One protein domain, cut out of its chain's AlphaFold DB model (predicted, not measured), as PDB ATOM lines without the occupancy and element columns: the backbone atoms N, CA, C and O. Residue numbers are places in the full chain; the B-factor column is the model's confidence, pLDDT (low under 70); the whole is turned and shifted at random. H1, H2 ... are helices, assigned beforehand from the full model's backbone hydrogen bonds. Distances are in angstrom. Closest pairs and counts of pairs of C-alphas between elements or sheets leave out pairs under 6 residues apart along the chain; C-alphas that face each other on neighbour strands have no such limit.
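What this domain is: This is residues 190 to 240 of the 240 residues of the protein "Ankyrin repeat-containing domain protein" of Sphaerosporella brunnea (UniProt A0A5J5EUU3). Two short helical hairpins, H1 with H2 and H3 with H4, stand side by side in a small bundle of four roughly aligned helices. H2 and H4, the longest by residues, are neighbours, and so are H1 and H3; H1 and H4 approach each other across one diagonal, while H2 and H3 at the other two corners are apart. The printed part has 51 residues with four named helices, H1, H2, H3 and H4 in chain order, and no named strand; the class is all helix. The whole is compact, with a radius of gyration of the C-alphas of 9.2 A, and rounded, spanning 23 by 23 by 16 A.

Where its parts are: Begin with the two longest helices, each of 9 residues. Find C-alpha 200 at (16.448, 39.650, 81.268); from there H2, residues 200 to 208, runs 12.2 A to C-alpha 208 at (23.788, 35.859, 72.300). Next look at H4, residues 226 to 234, which covers 12.5 A and ends with C-alpha 234 at (27.560, 43.453, 80.838). Go back to C-alpha 190 at (12.783, 42.082, 68.592) for the start of H1, residues 190 to 197, 11.1 A long. H3, residues 216 to 222, is 9.8 A long.

How they stand to each other: Start at H2 and H4, which touch at a shallow tilt of 25 degrees and run the same way; their closest C-alphas are those of Ala 200 and Val 228, 5.0 A apart. From H2 turn to H1: the two form a helical hairpin and touch, with the C-alphas of Ala 194 and Val 203 closest at 6.0 A, at a shallow tilt of 11 degrees, opposite ways. From H4 turn to H3, its partner in the second hairpin: they touch, with the C-alphas of Ala 220 and Leu 229 closest at 6.3 A, and run opposite ways at a shallow tilt of 34 degrees, only just short of steep. H1 and H3 touch and run the same way at a shallow tilt of 23 degrees; their closest C-alphas, of Glu 192 and Ala 216, are 4.7 A apart. H1 and H4 are close but not clearly touching, with the C-alphas of Val 195 and Val 228 closest at 6.6 A. H2 and H3 are apart. In H1, H2, H3 and H4, every pair of O i and N i+4 is within hydrogen-bond range.

The domain as a whole: The two C-alphas farthest apart are those of Thr 197 and Gly 240, at 24.5 A. The printed part has no cut, and it ends at residue 240, the chain's last. The links H1 to H2 and H3 to H4 are tight; H2 to H3, with 7 residues between, is short. The mean pLDDT of the printed part is 85.9, and residues 238 to 240 are under 70.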
ATOM      1  N   VAL A 190      13.051  43.195  67.660       89.44
ATOM      2  CA  VAL A 190      12.783  42.082  68.592       89.44
ATOM      3  C   VAL A 190      13.363  42.335  69.992       89.44
ATOM      4  O   VAL A 190      12.701  42.077  71.004       89.44
ATOM      5  N   LEU A 191      14.594  42.859  70.074       90.31
ATOM      6  CA  LEU A 191      15.262  43.112  71.352       90.31
ATOM      7  C   LEU A 191      14.559  44.207  72.156       90.31
ATOM      8  O   LEU A 191      14.304  44.008  73.341       90.31
ATOM      9  N   GLU A 192      14.199  45.327  71.525       89.31
ATOM     10  CA  GLU A 192      13.459  46.411  72.183       89.31
ATOM     11  C   GLU A 192      12.140  45.897  72.761       89.31
ATOM     12  O   GLU A 192      11.784  46.208  73.899       89.31
ATOM     13  N   MET A 193      11.453  45.032  72.019       89.12
ATOM     14  CA  MET A 193      10.223  44.391  72.465       89.12
ATOM     15  C   MET A 193      10.449  43.523  73.717       89.12
ATOM     16  O   MET A 193       9.697  43.611  74.694       89.12
ATOM     17  N   ALA A 194      11.537  42.745  73.740       90.00
ATOM     18  CA  ALA A 194      11.938  41.970  74.911       90.00
ATOM     19  C   ALA A 194      12.286  42.860  76.113       90.00
ATOM     20  O   ALA A 194      11.867  42.556  77.234       90.00
ATOM     21  N   VAL A 195      12.965  43.986  75.883       90.75
ATOM     22  CA  VAL A 195      13.260  44.981  76.920       90.75
ATOM     23  C   VAL A 195      11.973  45.531  77.530       90.75
ATOM     24  O   VAL A 195      11.863  45.563  78.753       90.75
ATOM     25  N   ARG A 196      10.959  45.879  76.724       89.31
ATOM     26  CA  ARG A 196       9.665  46.373  77.238       89.31
ATOM     27  C   ARG A 196       9.000  45.375  78.186       89.31
ATOM     28  O   ARG A 196       8.434  45.775  79.205       89.31
ATOM     29  N   THR A 197       9.111  44.076  77.897       87.94
ATOM     30  CA  THR A 197       8.598  43.028  78.800       87.94
ATOM     31  C   THR A 197       9.415  42.878  80.087       87.94
ATOM     32  O   THR A 197       8.890  42.386  81.081       87.94
ATOM     33  N   GLY A 198      10.669  43.338  80.109       87.31
ATOM     34  CA  GLY A 198      11.564  43.251  81.266       87.31
ATOM     35  C   GLY A 198      12.192  41.875  81.481       87.31
ATOM     36  O   GLY A 198      12.742  41.624  82.544       87.31
ATOM     37  N   CYS A 199      12.111  40.960  80.510       87.69
ATOM     38  CA  CYS A 199      12.645  39.611  80.678       87.69
ATOM     39  C   CYS A 199      14.148  39.563  80.357       87.69
ATOM     40  O   CYS A 199      14.541  39.356  79.206       87.69
ATOM     41  N   ALA A 200      14.988  39.696  81.388       89.38
ATOM     42  CA  ALA A 200      16.448  39.650  81.268       89.38
ATOM     43  C   ALA A 200      16.957  38.380  80.559       89.38
ATOM     44  O   ALA A 200      17.844  38.457  79.715       89.38
ATOM     45  N   VAL A 201      16.352  37.214  80.823       90.31
ATOM     46  CA  VAL A 201      16.723  35.937  80.177       90.31
ATOM     47  C   VAL A 201      16.521  35.991  78.662       90.31
ATOM     48  O   VAL A 201      17.380  35.545  77.902       90.31
ATOM     49  N   ARG A 202      15.403  36.563  78.203       90.00
ATOM     50  CA  ARG A 202      15.103  36.691  76.771       90.00
ATOM     51  C   ARG A 202      16.023  37.708  76.104       90.00
ATOM     52  O   ARG A 202      16.508  37.440  75.012       90.00
ATOM     53  N   VAL A 203      16.328  38.815  76.780       90.69
ATOM     54  CA  VAL A 203      17.324  39.793  76.313       90.69
ATOM     55  C   VAL A 203      18.701  39.137  76.173       90.69
ATOM     56  O   VAL A 203      19.305  39.244  75.113       90.69
ATOM     57  N   ARG A 204      19.165  38.378  77.177       91.06
ATOM     58  CA  ARG A 204      20.437  37.632  77.116       91.06
ATOM     59  C   ARG A 204      20.491  36.676  75.919       91.06
ATOM     60  O   ARG A 204      21.493  36.648  75.218       91.06
ATOM     61  N   ARG A 205      19.420  35.912  75.673       90.88
ATOM     62  CA  ARG A 205      19.329  34.966  74.543       90.88
ATOM     63  C   ARG A 205      19.382  35.666  73.189       90.88
ATOM     64  O   ARG A 205      20.124  35.239  72.314       90.88
ATOM     65  N   LEU A 206      18.658  36.772  73.045       90.00
ATOM     66  CA  LEU A 206      18.667  37.571  71.819       90.00
ATOM     67  C   LEU A 206      20.032  38.235  71.576       90.00
ATOM     68  O   LEU A 206      20.514  38.225  70.448       90.00
ATOM     69  N   LEU A 207      20.688  38.751  72.619       89.25
ATOM     70  CA  LEU A 207      22.048  39.295  72.518       89.25
ATOM     71  C   LEU A 207      23.063  38.215  72.117       89.25
ATOM     72  O   LEU A 207      23.870  38.446  71.220       89.25
ATOM     73  N   MET A 208      22.975  37.016  72.705       88.62
ATOM     74  CA  MET A 208      23.788  35.859  72.300       88.62
ATOM     75  C   MET A 208      23.584  35.476  70.831       88.62
ATOM     76  O   MET A 208      24.536  35.055  70.181       88.62
ATOM     77  N   ALA A 209      22.381  35.675  70.295       86.12
ATOM     78  CA  ALA A 209      22.077  35.466  68.882       86.12
ATOM     79  C   ALA A 209      22.491  36.636  67.964       86.12
ATOM     80  O   ALA A 209      22.218  36.598  66.767       86.12
ATOM     81  N   GLY A 210      23.143  37.674  68.498       84.81
ATOM     82  CA  GLY A 210      23.631  38.815  67.721       84.81
ATOM     83  C   GLY A 210      22.603  39.928  67.496       84.81
ATOM     84  O   GLY A 210      22.775  40.734  66.580       84.81
ATOM     85  N   ALA A 211      21.541  40.007  68.307       84.31
ATOM     86  CA  ALA A 211      20.597  41.123  68.245       84.31
ATOM     87  C   ALA A 211      21.302  42.465  68.492       84.31
ATOM     88  O   ALA A 211      22.016  42.634  69.483       84.31
ATOM     89  N   ARG A 212      21.048  43.457  67.632       78.00
ATOM     90  CA  ARG A 212      21.521  44.829  67.861       78.00
ATOM     91  C   ARG A 212      20.744  45.464  69.013       78.00
ATOM     92  O   ARG A 212      19.518  45.402  69.035       78.00
ATOM     93  N   ALA A 213      21.459  46.115  69.931       72.88
ATOM     94  CA  ALA A 213      20.867  46.829  71.066       72.88
ATOM     95  C   ALA A 213      20.677  48.336  70.841       72.88
ATOM     96  O   ALA A 213      20.458  49.091  71.791       72.88
ATOM     97  N   GLU A 214      20.709  48.771  69.579       73.94
ATOM     98  CA  GLU A 214      20.312  50.124  69.192       73.94
ATOM     99  C   GLU A 214      18.888  50.402  69.686       73.94
ATOM    100  O   GLU A 214      18.011  49.558  69.534       73.94
ATOM    101  N   GLY A 215      18.675  51.540  70.350       79.50
ATOM    102  CA  GLY A 215      17.382  51.919  70.939       79.50
ATOM    103  C   GLY A 215      16.984  51.147  72.210       79.50
ATOM    104  O   GLY A 215      16.349  51.723  73.097       79.50
ATOM    105  N   ALA A 216      17.447  49.905  72.387       85.12
ATOM    106  CA  ALA A 216      17.109  49.051  73.530       85.12
ATOM    107  C   ALA A 216      17.532  49.644  74.883       85.12
ATOM    108  O   ALA A 216      16.775  49.556  75.849       85.12
ATOM    109  N   TRP A 217      18.695  50.306  74.955       86.62
ATOM    110  CA  TRP A 217      19.130  51.017  76.166       86.62
ATOM    111  C   TRP A 217      18.165  52.147  76.544       86.62
ATOM    112  O   TRP A 217      17.689  52.209  77.676       86.62
ATOM    113  N   GLY A 218      17.811  53.010  75.584       87.56
ATOM    114  CA  GLY A 218      16.877  54.115  75.814       87.56
ATOM    115  C   GLY A 218      15.494  53.625  76.246       87.56
ATOM    116  O   GLY A 218      14.891  54.184  77.163       87.56
ATOM    117  N   VAL A 219      15.014  52.530  75.647       88.44
ATOM    118  CA  VAL A 219      13.766  51.872  76.056       88.44
ATOM    119  C   VAL A 219      13.879  51.303  77.474       88.44
ATOM    120  O   VAL A 219      12.968  51.516  78.270       88.44
ATOM    121  N   ALA A 220      14.984  50.639  77.826       89.75
ATOM    122  CA  ALA A 220      15.195  50.070  79.159       89.75
ATOM    123  C   ALA A 220      15.208  51.145  80.257       89.75
ATOM    124  O   ALA A 220      14.589  50.950  81.303       89.75
ATOM    125  N   VAL A 221      15.854  52.290  80.002       90.06
ATOM    126  CA  VAL A 221      15.863  53.445  80.915       90.06
ATOM    127  C   VAL A 221      14.462  54.048  81.035       90.06
ATOM    128  O   VAL A 221      13.977  54.237  82.149       90.06
ATOM    129  N   ARG A 222      13.773  54.295  79.912       90.50
ATOM    130  CA  ARG A 222      12.428  54.900  79.899       90.50
ATOM    131  C   ARG A 222      11.378  54.034  80.604       90.50
ATOM    132  O   ARG A 222      10.486  54.569  81.249       90.50
ATOM    133  N   GLU A 223      11.479  52.714  80.472       88.88
ATOM    134  CA  GLU A 223      10.567  51.741  81.095       88.88
ATOM    135  C   GLU A 223      11.036  51.291  82.497       88.88
ATOM    136  O   GLU A 223      10.372  50.470  83.131       88.88
ATOM    137  N   GLY A 224      12.182  51.791  82.982       91.00
ATOM    138  CA  GLY A 224      12.711  51.497  84.317       91.00
ATOM    139  C   GLY A 224      13.093  50.030  84.543       91.00
ATOM    140  O   GLY A 224      12.894  49.509  85.636       91.00
ATOM    141  N   LYS A 225      13.601  49.326  83.527       91.25
ATOM    142  CA  LYS A 225      13.925  47.888  83.600       91.25
ATOM    143  C   LYS A 225      15.371  47.658  84.053       91.25
ATOM    144  O   LYS A 225      16.240  47.363  83.239       91.25
ATOM    145  N   TRP A 226      15.626  47.778  85.356       87.94
ATOM    146  CA  TRP A 226      16.975  47.724  85.955       87.94
ATOM    147  C   TRP A 226      17.717  46.414  85.668       87.94
ATOM    148  O   TRP A 226      18.864  46.451  85.239       87.94
ATOM    149  N   GLU A 227      17.044  45.267  85.800       89.62
ATOM    150  CA  GLU A 227      17.643  43.954  85.503       89.62
ATOM    151  C   GLU A 227      18.113  43.859  84.046       89.62
ATOM    152  O   GLU A 227      19.154  43.286  83.742       89.62
ATOM    153  N   VAL A 228      17.360  44.455  83.119       90.81
ATOM    154  CA  VAL A 228      17.726  44.484  81.699       90.81
ATOM    155  C   VAL A 228      18.884  45.452  81.449       90.81
ATOM    156  O   VAL A 228      19.739  45.166  80.616       90.81
ATOM    157  N   LEU A 229      18.954  46.570  82.179       90.25
ATOM    158  CA  LEU A 229      20.084  47.502  82.110       90.25
ATOM    159  C   LEU A 229      21.389  46.860  82.585       90.25
ATOM    160  O   LEU A 229      22.431  47.117  81.987       90.25
ATOM    161  N   GLU A 230      21.342  46.013  83.613       90.00
ATOM    162  CA  GLU A 230      22.508  45.239  84.054       90.00
ATOM    163  C   GLU A 230      22.996  44.301  82.948       90.00
ATOM    164  O   GLU A 230      24.174  44.331  82.599       90.00
ATOM    165  N   VAL A 231      22.081  43.560  82.310       90.75
ATOM    166  CA  VAL A 231      22.411  42.709  81.154       90.75
ATOM    167  C   VAL A 231      23.047  43.519  80.025       90.75
ATOM    168  O   VAL A 231      24.064  43.117  79.468       90.75
ATOM    169  N   LEU A 232      22.451  44.656  79.664       88.62
ATOM    170  CA  LEU A 232      22.963  45.498  78.584       88.62
ATOM    171  C   LEU A 232      24.346  46.072  78.924       88.62
ATOM    172  O   LEU A 232      25.212  46.135  78.050       88.62
ATOM    173  N   ARG A 233      24.582  46.419  80.195       88.75
ATOM    174  CA  ARG A 233      25.876  46.907  80.685       88.75
ATOM    175  C   ARG A 233      26.957  45.833  80.631       88.75
ATOM    176  O   ARG A 233      28.074  46.137  80.227       88.75
ATOM    177  N   GLU A 234      26.636  44.590  80.991       88.31
ATOM    178  CA  GLU A 234      27.560  43.453  80.838       88.31
ATOM    179  C   GLU A 234      28.009  43.273  79.379       88.31
ATOM    180  O   GLU A 234      29.139  42.875  79.120       88.31
ATOM    181  N   TRP A 235      27.139  43.617  78.428       85.62
ATOM    182  CA  TRP A 235      27.413  43.586  76.990       85.62
ATOM    183  C   TRP A 235      28.061  44.873  76.450       85.62
ATOM    184  O   TRP A 235      28.197  45.027  75.238       85.62
ATOM    185  N   GLY A 236      28.466  45.797  77.328       83.62
ATOM    186  CA  GLY A 236      29.182  47.024  76.970       83.62
ATOM    187  C   GLY A 236      28.299  48.193  76.521       83.62
ATOM    188  O   GLY A 236      28.823  49.203  76.056       83.62
ATOM    189  N   TRP A 237      26.977  48.099  76.665       80.25
ATOM    190  CA  TRP A 237      26.052  49.174  76.293       80.25
ATOM    191  C   TRP A 237      25.798  50.118  77.479       80.25
ATOM    192  O   TRP A 237      25.644  49.671  78.614       80.25
ATOM    193  N   GLY A 238      25.734  51.431  77.212       65.88
ATOM    194  CA  GLY A 238      25.398  52.449  78.222       65.88
ATOM    195  C   GLY A 238      26.574  53.138  78.929       65.88
ATOM    196  O   GLY A 238      26.377  53.695  80.006       65.88
ATOM    197  N   LEU A 239      27.778  53.102  78.349       60.31
ATOM    198  CA  LEU A 239      28.983  53.779  78.864       60.31
ATOM    199  C   LEU A 239      29.381  55.039  78.062       60.31
ATOM    200  O   LEU A 239      30.553  55.407  78.051       60.31
ATOM    201  N   GLY A 240      28.427  55.678  77.379       47.69
ATOM    202  CA  GLY A 240      28.638  56.900  76.587       47.69
ATOM    203  C   GLY A 240      27.969  58.115  77.201       47.69
ATOM    204  O   GLY A 240      26.813  57.955  77.654       47.69
TER     205      GLY A 240